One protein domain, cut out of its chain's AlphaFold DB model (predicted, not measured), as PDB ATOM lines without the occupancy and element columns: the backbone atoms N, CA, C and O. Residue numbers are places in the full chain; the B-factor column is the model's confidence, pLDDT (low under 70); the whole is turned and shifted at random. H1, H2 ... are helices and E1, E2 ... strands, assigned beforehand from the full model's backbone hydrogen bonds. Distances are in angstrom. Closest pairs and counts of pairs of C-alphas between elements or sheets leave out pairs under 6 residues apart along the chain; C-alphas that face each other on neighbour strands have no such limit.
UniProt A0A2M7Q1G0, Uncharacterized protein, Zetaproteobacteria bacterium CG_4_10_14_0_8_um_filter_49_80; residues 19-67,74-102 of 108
ATOM      1  N   ALA A  19     129.107  31.825 158.706       77.88
ATOM      2  CA  ALA A  19     128.451  30.844 157.860       77.88
ATOM      3  C   ALA A  19     129.069  29.464 158.122       77.88
ATOM      4  O   ALA A  19     130.257  29.262 157.888       77.88
ATOM      5  N   GLU A  20     128.251  28.541 158.602       85.56
ATOM      6  CA  GLU A  20     128.659  27.195 158.986       85.56
ATOM      7  C   GLU A  20     127.662  26.199 158.402       85.56
ATOM      8  O   GLU A  20     126.468  26.484 158.296       85.56
ATOM      9  N   ASP A  21     128.158  25.042 157.994       90.19
ATOM     10  CA  ASP A  21     127.341  23.900 157.618       90.19
ATOM     11  C   ASP A  21     127.641  22.788 158.617       90.19
ATOM     12  O   ASP A  21     128.793  22.579 158.991       90.19
ATOM     13  N   GLY A  22     126.617  22.049 159.013       93.31
ATOM     14  CA  GLY A  22     126.785  20.955 159.954       93.31
ATOM     15  C   GLY A  22     125.611  20.001 159.913       93.31
ATOM     16  O   GLY A  22     124.737  20.092 159.047       93.31
ATOM     17  N   PHE A  23     125.591  19.091 160.876       95.12
ATOM     18  CA  PHE A  23     124.518  18.125 161.029       95.12
ATOM     19  C   PHE A  23     123.980  18.157 162.451       95.12
ATOM     20  O   PHE A  23     124.721  18.371 163.414       95.12
ATOM     21  N   VAL A  24     122.679  17.937 162.574       95.56
ATOM     22  CA  VAL A  24     122.033  17.635 163.847       95.56
ATOM     23  C   VAL A  24     121.570  16.192 163.837       95.56
ATOM     24  O   VAL A  24     121.155  15.676 162.798       95.56
ATOM     25  N   VAL A  25     121.610  15.564 165.002       96.69
ATOM     26  CA  VAL A  25     120.928  14.301 165.246       96.69
ATOM     27  C   VAL A  25     119.519  14.613 165.723       96.69
ATOM     28  O   VAL A  25     119.328  15.364 166.688       96.69
ATOM     29  N   VAL A  26     118.533  14.027 165.056       96.62
ATOM     30  CA  VAL A  26     117.143  14.012 165.515       96.62
ATOM     31  C   VAL A  26     116.736  12.597 165.883       96.62
ATOM     32  O   VAL A  26     117.154  11.653 165.224       96.62
ATOM     33  N   GLY A  27     115.919  12.458 166.923       97.38
ATOM     34  CA  GLY A  27     115.223  11.209 167.227       97.38
ATOM     35  C   GLY A  27     113.800  11.250 166.687       97.38
ATOM     36  O   GLY A  27     113.157  12.302 166.743       97.38
ATOM     37  N   LEU A  28     113.320  10.123 166.174       97.06
ATOM     38  CA  LEU A  28     111.942   9.947 165.731       97.06
ATOM     39  C   LEU A  28     111.116   9.265 166.818       97.06
ATOM     40  O   LEU A  28     111.497   8.209 167.314       97.06
ATOM     41  N   ASP A  29     109.963   9.844 167.157       96.25
ATOM     42  CA  ASP A  29     108.979   9.153 167.996       96.25
ATOM     43  C   ASP A  29     108.218   8.064 167.206       96.25
ATOM     44  O   ASP A  29     108.390   7.893 165.995       96.25
ATOM     45  N   GLU A  30     107.336   7.327 167.887       95.62
ATOM     46  CA  GLU A  30     106.498   6.277 167.283       95.62
ATOM     47  C   GLU A  30     105.595   6.797 166.149       95.62
ATOM     48  O   GLU A  30     105.222   6.047 165.247       95.62
ATOM     49  N   ARG A  31     105.278   8.097 166.158       94.88
ATOM     50  CA  ARG A  31     104.489   8.790 165.129       94.88
ATOM     51  C   ARG A  31     105.373   9.410 164.045       94.88
ATOM     52  O   ARG A  31     104.863  10.120 163.182       94.88
ATOM     53  N   ARG A  32     106.682   9.132 164.067       94.00
ATOM     54  CA  ARG A  32     107.699   9.644 163.136       94.00
ATOM     55  C   ARG A  32     107.904  11.162 163.221       94.00
ATOM     56  O   ARG A  32     108.388  11.766 162.264       94.00
ATOM     57  N   VAL A  33     107.596  11.781 164.360       96.38
ATOM     58  CA  VAL A  33     107.881  13.198 164.616       96.38
ATOM     59  C   VAL A  33     109.333  13.352 165.068       96.38
ATOM     60  O   VAL A  33     109.755  12.773 166.068       96.38
ATOM     61  N   ALA A  34     110.099  14.151 164.323       95.56
ATOM     62  CA  ALA A  34     111.502  14.419 164.615       95.56
ATOM     63  C   ALA A  34     111.667  15.455 165.733       95.56
ATOM     64  O   ALA A  34     111.148  16.567 165.646       95.56
ATOM     65  N   THR A  35     112.456  15.109 166.747       96.19
ATOM     66  CA  THR A  35     112.858  16.022 167.823       96.19
ATOM     67  C   THR A  35     114.374  16.163 167.844       96.19
ATOM     68  O   THR A  35     115.101  15.176 167.728       96.19
ATOM     69  N   PHE A  36     114.862  17.396 167.993       95.44
ATOM     70  CA  PHE A  36     116.292  17.671 168.133       95.44
ATOM     71  C   PHE A  36     116.872  16.944 169.351       95.44
ATOM     72  O   PHE A  36     116.345  17.076 170.455       95.44
ATOM     73  N   LYS A  37     117.977  16.216 169.150       95.62
ATOM     74  CA  LYS A  37     118.738  15.579 170.231       95.62
ATOM     75  C   LYS A  37     120.049  16.309 170.503       95.62
ATOM     76  O   LYS A  37     120.284  16.736 171.630       95.62
ATOM     77  N   GLN A  38     120.904  16.441 169.490       94.12
ATOM     78  CA  GLN A  38     122.245  17.018 169.641       94.12
ATOM     79  C   GLN A  38     122.838  17.474 168.303       94.12
ATOM     80  O   GLN A  38     122.324  17.143 167.234       94.12
ATOM     81  N   LEU A  39     123.944  18.218 168.361       94.00
ATOM     82  CA  LEU A  39     124.813  18.427 167.201       94.00
ATOM     83  C   LEU A  39     125.622  17.153 166.924       94.00
ATOM     84  O   LEU A  39     126.004  16.439 167.850       94.00
ATOM     85  N   HIS A  40     125.869  16.862 165.651       94.44
ATOM     86  CA  HIS A  40     126.708  15.737 165.250       94.44
ATOM     87  C   HIS A  40     128.196  16.071 165.406       94.44
ATOM     88  O   HIS A  40     128.654  17.134 164.981       94.44
ATOM     89  N   HIS A  41     128.956  15.115 165.932       92.12
ATOM     90  CA  HIS A  41     130.412  15.125 166.019       92.12
ATOM     91  C   HIS A  41     130.966  13.827 165.412       92.12
ATOM     92  O   HIS A  41     130.228  12.864 165.243       92.12
ATOM     93  N   GLU A  42     132.267  13.763 165.110       85.88
ATOM     94  CA  GLU A  42     132.886  12.614 164.414       85.88
ATOM     95  C   GLU A  42     132.621  11.247 165.075       85.88
ATOM     96  O   GLU A  42     132.571  10.233 164.388       85.88
ATOM     97  N   ASN A  43     132.405  11.220 166.394       86.69
ATOM     98  CA  ASN A  43     132.158  10.001 167.169       86.69
ATOM     99  C   ASN A  43     130.685   9.814 167.574       86.69
ATOM    100  O   ASN A  43     130.383   9.026 168.473       86.69
ATOM    101  N   THR A  44     129.758  10.558 166.970       88.69
ATOM    102  CA  THR A  44     128.331  10.420 167.262       88.69
ATOM    103  C   THR A  44     127.785   9.157 166.597       88.69
ATOM    104  O   THR A  44     127.564   9.119 165.390       88.69
ATOM    105  N   ALA A  45     127.547   8.116 167.395       89.69
ATOM    106  CA  ALA A  45     126.812   6.937 166.949       89.69
ATOM    107  C   ALA A  45     125.312   7.255 166.844       89.69
ATOM    108  O   ALA A  45     124.763   7.908 167.730       89.69
ATOM    109  N   LEU A  46     124.667   6.779 165.777       92.19
ATOM    110  CA  LEU A  46     123.225   6.915 165.571       92.19
ATOM    111  C   LEU A  46     122.499   5.656 166.040       92.19
ATOM    112  O   LEU A  46     122.882   4.540 165.682       92.19
ATOM    113  N   ALA A  47     121.430   5.843 166.807       93.50
ATOM    114  CA  ALA A  47     120.465   4.786 167.078       93.50
ATOM    115  C   ALA A  47     119.567   4.508 165.854       93.50
ATOM    116  O   ALA A  47     119.537   5.265 164.885       93.50
ATOM    117  N   GLN A  48     118.811   3.407 165.895       92.25
ATOM    118  CA  GLN A  48     117.954   2.977 164.780       92.25
ATOM    119  C   GLN A  48     116.829   3.980 164.453       92.25
ATOM    120  O   GLN A  48     116.395   4.076 163.306       92.25
ATOM    121  N   ASP A  49     116.356   4.717 165.455       94.94
ATOM    122  CA  ASP A  49     115.328   5.759 165.378       94.94
ATOM    123  C   ASP A  49     115.912   7.170 165.185       94.94
ATOM    124  O   ASP A  49     115.176   8.159 165.227       94.94
ATOM    125  N   GLU A  50     117.225   7.283 164.974       96.12
ATOM    126  CA  GLU A  50     117.912   8.559 164.810       96.12
ATOM    127  C   GLU A  50     118.288   8.841 163.356       96.12
ATOM    128  O   GLU A  50     118.637   7.950 162.583       96.12
ATOM    129  N   LEU A  51     118.232  10.119 162.987       95.00
ATOM    130  CA  LEU A  51     118.584  10.604 161.656       95.00
ATOM    131  C   LEU A  51     119.545  11.786 161.745       95.00
ATOM    132  O   LEU A  51     119.447  12.618 162.651       95.00
ATOM    133  N   LEU A  52     120.424  11.897 160.747       95.38
ATOM    134  CA  LEU A  52     121.227  13.094 160.519       95.38
ATOM    135  C   LEU A  52     120.512  14.039 159.569       95.38
ATOM    136  O   LEU A  52     120.197  13.680 158.437       95.38
ATOM    137  N   LEU A  53     120.312  15.271 160.025       95.31
ATOM    138  CA  LEU A  53     119.770  16.349 159.211       95.31
ATOM    139  C   LEU A  53     120.842  17.407 159.008       95.31
ATOM    140  O   LEU A  53     121.393  17.944 159.974       95.31
ATOM    141  N   ARG A  54     121.122  17.733 157.751       94.69
ATOM    142  CA  ARG A  54     122.052  18.798 157.405       94.69
ATOM    143  C   ARG A  54     121.399  20.149 157.663       94.69
ATOM    144  O   ARG A  54     120.259  20.392 157.270       94.69
ATOM    145  N   TYR A  55     122.152  21.058 158.267       93.75
ATOM    146  CA  TYR A  55     121.771  22.457 158.375       93.75
ATOM    147  C   TYR A  55     122.853  23.367 157.804       93.75
ATOM    148  O   TYR A  55     124.022  22.999 157.670       93.75
ATOM    149  N   ARG A  56     122.438  24.581 157.454       91.31
ATOM    150  CA  ARG A  56     123.298  25.657 156.970       91.31
ATOM    151  C   ARG A  56     122.967  26.929 157.727       91.31
ATOM    152  O   ARG A  56     121.812  27.349 157.754       91.31
ATOM    153  N   VAL A  57     123.971  27.572 158.294       90.69
ATOM    154  CA  VAL A  57     123.864  28.905 158.874       90.69
ATOM    155  C   VAL A  57     124.254  29.918 157.815       90.69
ATOM    156  O   VAL A  57     125.355  29.879 157.265       90.69
ATOM    157  N   ARG A  58     123.347  30.835 157.489       88.12
ATOM    158  CA  ARG A  58     123.614  31.957 156.578       88.12
ATOM    159  C   ARG A  58     123.087  33.232 157.212       88.12
ATOM    160  O   ARG A  58     121.919  33.279 157.587       88.12
ATOM    161  N   ASN A  59     123.938  34.250 157.339       86.38
ATOM    162  CA  ASN A  59     123.605  35.521 157.998       86.38
ATOM    163  C   ASN A  59     122.995  35.321 159.404       86.38
ATOM    164  O   ASN A  59     122.016  35.973 159.756       86.38
ATOM    165  N   GLY A  60     123.521  34.358 160.174       84.62
ATOM    166  CA  GLY A  60     123.012  34.016 161.507       84.62
ATOM    167  C   GLY A  60     121.674  33.267 161.542       84.62
ATOM    168  O   GLY A  60     121.098  33.111 162.615       84.62
ATOM    169  N   VAL A  61     121.168  32.799 160.396       85.94
ATOM    170  CA  VAL A  61     119.915  32.037 160.297       85.94
ATOM    171  C   VAL A  61     120.210  30.586 159.939       85.94
ATOM    172  O   VAL A  61     120.824  30.319 158.905       85.94
ATOM    173  N   VAL A  62     119.735  29.659 160.774       88.50
ATOM    174  CA  VAL A  62     119.779  28.212 160.521       88.50
ATOM    175  C   VAL A  62     118.739  27.842 159.463       88.50
ATOM    176  O   VAL A  62     117.584  28.265 159.539       88.50
ATOM    177  N   LYS A  63     119.141  27.038 158.478       89.12
ATOM    178  CA  LYS A  63     118.283  26.513 157.412       89.12
ATOM    179  C   LYS A  63     118.516  25.018 157.237       89.12
ATOM    180  O   LYS A  63     119.663  24.601 157.119       89.12
ATOM    181  N   PHE A  64     117.436  24.248 157.166       85.50
ATOM    182  CA  PHE A  64     117.452  22.806 156.892       85.50
ATOM    183  C   PHE A  64     117.131  22.523 155.419       85.50
ATOM    184  O   PHE A  64     117.913  21.907 154.704       85.50
ATOM    185  N   ALA A  65     116.005  23.070 154.958       77.62
ATOM    186  CA  ALA A  65     115.506  22.998 153.591       77.62
ATOM    187  C   ALA A  65     115.029  24.381 153.128       77.62
ATOM    188  O   ALA A  65     115.105  25.372 153.862       77.62
ATOM    189  N   THR A  66     114.493  24.446 151.908       68.75
ATOM    190  CA  THR A  66     113.575  25.533 151.571       68.75
ATOM    191  C   THR A  66     112.316  25.398 152.433       68.75
ATOM    192  O   THR A  66     111.687  24.346 152.458       68.75
ATOM    193  N   ASN A  67     111.946  26.458 153.154       70.38
ATOM    194  CA  ASN A  67     110.718  26.499 153.958       70.38
ATOM    195  C   ASN A  67     109.501  26.877 153.087       70.38
ATOM    196  O   ASN A  67     108.615  27.592 153.547       70.38
ATOM    197  N   GLY A  74      94.880  30.726 145.317       94.62
ATOM    198  CA  GLY A  74      93.561  30.766 145.963       94.62
ATOM    199  C   GLY A  74      93.365  29.771 147.115       94.62
ATOM    200  O   GLY A  74      92.471  29.981 147.926       94.62
ATOM    201  N   HIS A  75      94.237  28.769 147.269       91.69
ATOM    202  CA  HIS A  75      94.100  27.710 148.285       91.69
ATOM    203  C   HIS A  75      94.936  27.923 149.553       91.69
ATOM    204  O   HIS A  75      95.124  27.013 150.351       91.69
ATOM    205  N   ALA A  76      95.452  29.134 149.782       91.12
ATOM    206  CA  ALA A  76      96.319  29.398 150.933       91.12
ATOM    207  C   ALA A  76      95.657  29.056 152.282       91.12
ATOM    208  O   ALA A  76      96.350  28.644 153.207       91.12
ATOM    209  N   GLN A  77      94.335  29.227 152.396       92.88
ATOM    210  CA  GLN A  77      93.581  28.958 153.626       92.88
ATOM    211  C   GLN A  77      93.599  27.477 154.022       92.88
ATOM    212  O   GLN A  77      93.644  27.185 155.215       92.88
ATOM    213  N   ASP A  78      93.654  26.567 153.047       90.88
ATOM    214  CA  ASP A  78      93.667  25.119 153.283       90.88
ATOM    215  C   ASP A  78      94.961  24.688 154.005       90.88
ATOM    216  O   ASP A  78      94.953  23.822 154.876       90.88
ATOM    217  N   PHE A  79      96.071  25.381 153.729       92.31
ATOM    218  CA  PHE A  79      97.398  25.061 154.271       92.31
ATOM    219  C   PHE A  79      97.801  25.905 155.488       92.31
ATOM    220  O   PHE A  79      98.839  25.650 156.103       92.31
ATOM    221  N   GLN A  80      96.996  26.902 155.880       91.31
ATOM    222  CA  GLN A  80      97.296  27.782 157.022       91.31
ATOM    223  C   GLN A  80      97.360  27.039 158.361       91.31
ATOM    224  O   GLN A  80      98.065  27.479 159.268       91.31
ATOM    225  N   ALA A  81      96.652  25.914 158.481       93.69
ATOM    226  CA  ALA A  81      96.667  25.068 159.673       93.69
ATOM    227  C   ALA A  81      97.945  24.214 159.805       93.69
ATOM    228  O   ALA A  81      98.107  23.513 160.806       93.69
ATOM    229  N   GLY A  82      98.853  24.264 158.820       93.88
ATOM    230  CA  GLY A  82     100.071  23.460 158.780       93.88
ATOM    231  C   GLY A  82     100.944  23.667 160.013       93.88
ATOM    232  O   GLY A  82     101.523  24.736 160.220       93.88
ATOM    233  N   ARG A  83     101.062  22.617 160.828       94.88
ATOM    234  CA  ARG A  83     101.898  22.586 162.031       94.88
ATOM    235  C   ARG A  83     103.148  21.742 161.836       94.88
ATOM    236  O   ARG A  83     104.199  22.094 162.373       94.88
ATOM    237  N   PHE A  84     103.041  20.659 161.075       94.81
ATOM    238  CA  PHE A  84     104.150  19.767 160.764       94.81
ATOM    239  C   PHE A  84     104.357  19.682 159.252       94.81
ATOM    240  O   PHE A  84     103.421  19.834 158.470       94.81
ATOM    241  N   GLY A  85     105.600  19.441 158.843       93.44
ATOM    242  CA  GLY A  85     105.950  19.136 157.460       93.44
ATOM    243  C   GLY A  85     106.478  17.714 157.362       93.44
ATOM    244  O   GLY A  85     107.289  17.302 158.194       93.44
ATOM    245  N   GLN A  86     106.051  16.970 156.346       94.19
ATOM    246  CA  GLN A  86     106.695  15.708 156.006       94.19
ATOM    247  C   GLN A  86     107.910  15.983 155.146       94.19
ATOM    248  O   GLN A  86     107.810  16.586 154.076       94.19
ATOM    249  N   PHE A  87     109.047  15.470 155.592       93.69
ATOM    250  CA  PHE A  87     110.293  15.595 154.866       93.69
ATOM    251  C   PHE A  87     110.769  14.232 154.385       93.69
ATOM    252  O   PHE A  87     110.780  13.258 155.139       93.69
ATOM    253  N   ARG A  88     111.208  14.178 153.128       93.06
ATOM    254  CA  ARG A  88     112.118  13.126 152.673       93.06
ATOM    255  C   ARG A  88     113.535  13.578 152.980       93.06
ATOM    256  O   ARG A  88     113.879  14.725 152.705       93.06
ATOM    257  N   VAL A  89     114.313  12.677 153.562       93.50
ATOM    258  CA  VAL A  89     115.712  12.903 153.917       93.50
ATOM    259  C   VAL A  89     116.549  11.967 153.062       93.50
ATOM    260  O   VAL A  89     116.249  10.773 153.004       93.50
ATOM    261  N   ASP A  90     117.539  12.505 152.360       94.00
ATOM    262  CA  ASP A  90     118.465  11.696 151.571       94.00
ATOM    263  C   ASP A  90     119.643  11.172 152.416       94.00
ATOM    264  O   ASP A  90     119.788  11.486 153.598       94.00
ATOM    265  N   GLU A  91     120.518  10.376 151.800       92.38
ATOM    266  CA  GLU A  91     121.709   9.812 152.457       92.38
ATOM    267  C   GLU A  91     122.707  10.881 152.938       92.38
ATOM    268  O   GLU A  91     123.565  10.604 153.774       92.38
ATOM    269  N   LYS A  92     122.606  12.111 152.423       91.75
ATOM    270  CA  LYS A  92     123.436  13.258 152.806       91.75
ATOM    271  C   LYS A  92     122.749  14.140 153.850       91.75
ATOM    272  O   LYS A  92     123.270  15.214 154.155       91.75
ATOM    273  N   GLY A  93     121.598  13.729 154.381       92.88
ATOM    274  CA  GLY A  93     120.824  14.488 155.357       92.88
ATOM    275  C   GLY A  93     120.141  15.731 154.783       92.88
ATOM    276  O   GLY A  93     119.729  16.597 155.555       92.88
ATOM    277  N   GLU A  94     120.044  15.873 153.459       92.94
ATOM    278  CA  GLU A  94     119.307  16.968 152.831       92.94
ATOM    279  C   GLU A  94     117.803  16.694 152.887       92.94
ATOM    280  O   GLU A  94     117.343  15.571 152.681       92.94
ATOM    281  N   LEU A  95     117.031  17.741 153.187       92.88
ATOM    282  CA  LEU A  95     115.595  17.643 153.416       92.88
ATOM    283  C   LEU A  95     114.800  18.228 152.248       92.88
ATOM    284  O   LEU A  95     115.046  19.353 151.809       92.88
ATOM    285  N   LEU A  96     113.776  17.491 151.820       91.31
ATOM    286  CA  LEU A  96     112.763  17.942 150.873       91.31
ATOM    287  C   LEU A  96     111.387  17.904 151.539       91.31
ATOM    288  O   LEU A  96     110.929  16.827 151.920       91.31
ATOM    289  N   LEU A  97     110.731  19.062 151.656       92.62
ATOM    290  CA  LEU A  97     109.343  19.156 152.114       92.62
ATOM    291  C   LEU A  97     108.410  18.574 151.043       92.62
ATOM    292  O   LEU A  97     108.473  18.993 149.889       92.62
ATOM    293  N   VAL A  98     107.565  17.617 151.427       91.94
ATOM    294  CA  VAL A  98     106.667  16.895 150.508       91.94
ATOM    295  C   VAL A  98     105.199  17.224 150.751       91.94
ATOM    296  O   VAL A  98     104.473  17.423 149.786       91.94
ATOM    297  N   THR A  99     104.768  17.292 152.011       92.25
ATOM    298  CA  THR A  99     103.383  17.627 152.377       92.25
ATOM    299  C   THR A  99     103.331  18.293 153.754       92.25
ATOM    300  O   THR A  99     104.343  18.328 154.472       92.25
ATOM    301  N   LEU A 100     102.169  18.828 154.114       94.69
ATOM    302  CA  LEU A 100     101.901  19.475 155.393       94.69
ATOM    303  C   LEU A 100     100.867  18.681 156.191       94.69
ATOM    304  O   LEU A 100     100.019  17.992 155.638       94.69
ATOM    305  N   PHE A 101     100.956  18.794 157.507       96.19
ATOM    306  CA  PHE A 101     100.039  18.167 158.447       96.19
ATOM    307  C   PHE A 101      99.582  19.191 159.486       96.19
ATOM    308  O   PHE A 101     100.363  20.060 159.898       96.19
ATOM    309  N   ASP A 102      98.337  19.077 159.937       96.25
ATOM    310  CA  ASP A 102      97.811  19.859 161.054       96.25
ATOM    311  C   ASP A 102      98.363  19.390 162.413       96.25
ATOM    312  O   ASP A 102      99.199  18.489 162.509       96.25
TER     313      ASP A 102
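What this domain is: This is residues 19 to 67 and 74 to 102 of the 108 residues of an uncharacterized protein of Zetaproteobacteria bacterium CG_4_10_14_0_8_um_filter_49_80 (UniProt A0A2M7Q1G0). A curled four-stranded sheet, E2, E1, E3 and E4, makes one part, and the hairpin E5 and E6 runs out from inner strand E3, its turn end nearest the sheet. The short helix H1 lies past the hairpin's other end, far from the sheet. The printed part has 78 residues, in the order E1 E2 E3 E4 H1 E5 E6; it is mostly strand, and both sheets are antiparallel. It is flat, 48 by 35 by 19 A, and only just loose, close to compact, with a radius of gyration of the C-alphas of 14.1 A.

Where its parts are: Find C-alpha 21 at (127.341, 23.900, 157.618); from there E1 runs 22.3 A to residue 28. E2 is residues 34 to 39, E3 residues 50 to 58, 25.5 A long, and E4 residues 61 to 63. After the cut come H1, residues 76 to 79, and E5, residues 84 to 89, 15.1 A. E6, residues 95 to 101, covers 16.4 A and ends at C-alpha 101, (100.039, 18.167, 158.447).

How they stand to each other: Look first at the strongly twisted sheet, E2 E1 E3 E4. E1 and E2 are a hairpin, with N 25 and O 38 2.8 A apart. E1 and E3 are antiparallel at 146 degrees, with N 24 and O 53 at 2.9 A. E3 and E4 are a hairpin, N 56 to O 63 2.8 A; the pairing is staggered, E3 using residues 50 to 56 for E1 and 56 to 58 for E4. In the hairpin E5 and E6, N 86 and O 99 are 2.9 A apart. The closest C-alphas of E3 and E6 are those of Leu 53 and Leu 95, 7.3 A. H1 is not on the four-stranded sheet; it is too short for an O i to N i+4 pair, and its one O i to N i+3 pair is within range.

The domain as a whole: The farthest C-alphas, of Asn 43 and Gly 74, are 48.7 A apart. Residues 68 to 73 are not printed; C-alphas 67 and 74 stand 19.4 A apart across the cut. Of the links printed whole, none is long. Residue 66 is under 70 in pLDDT.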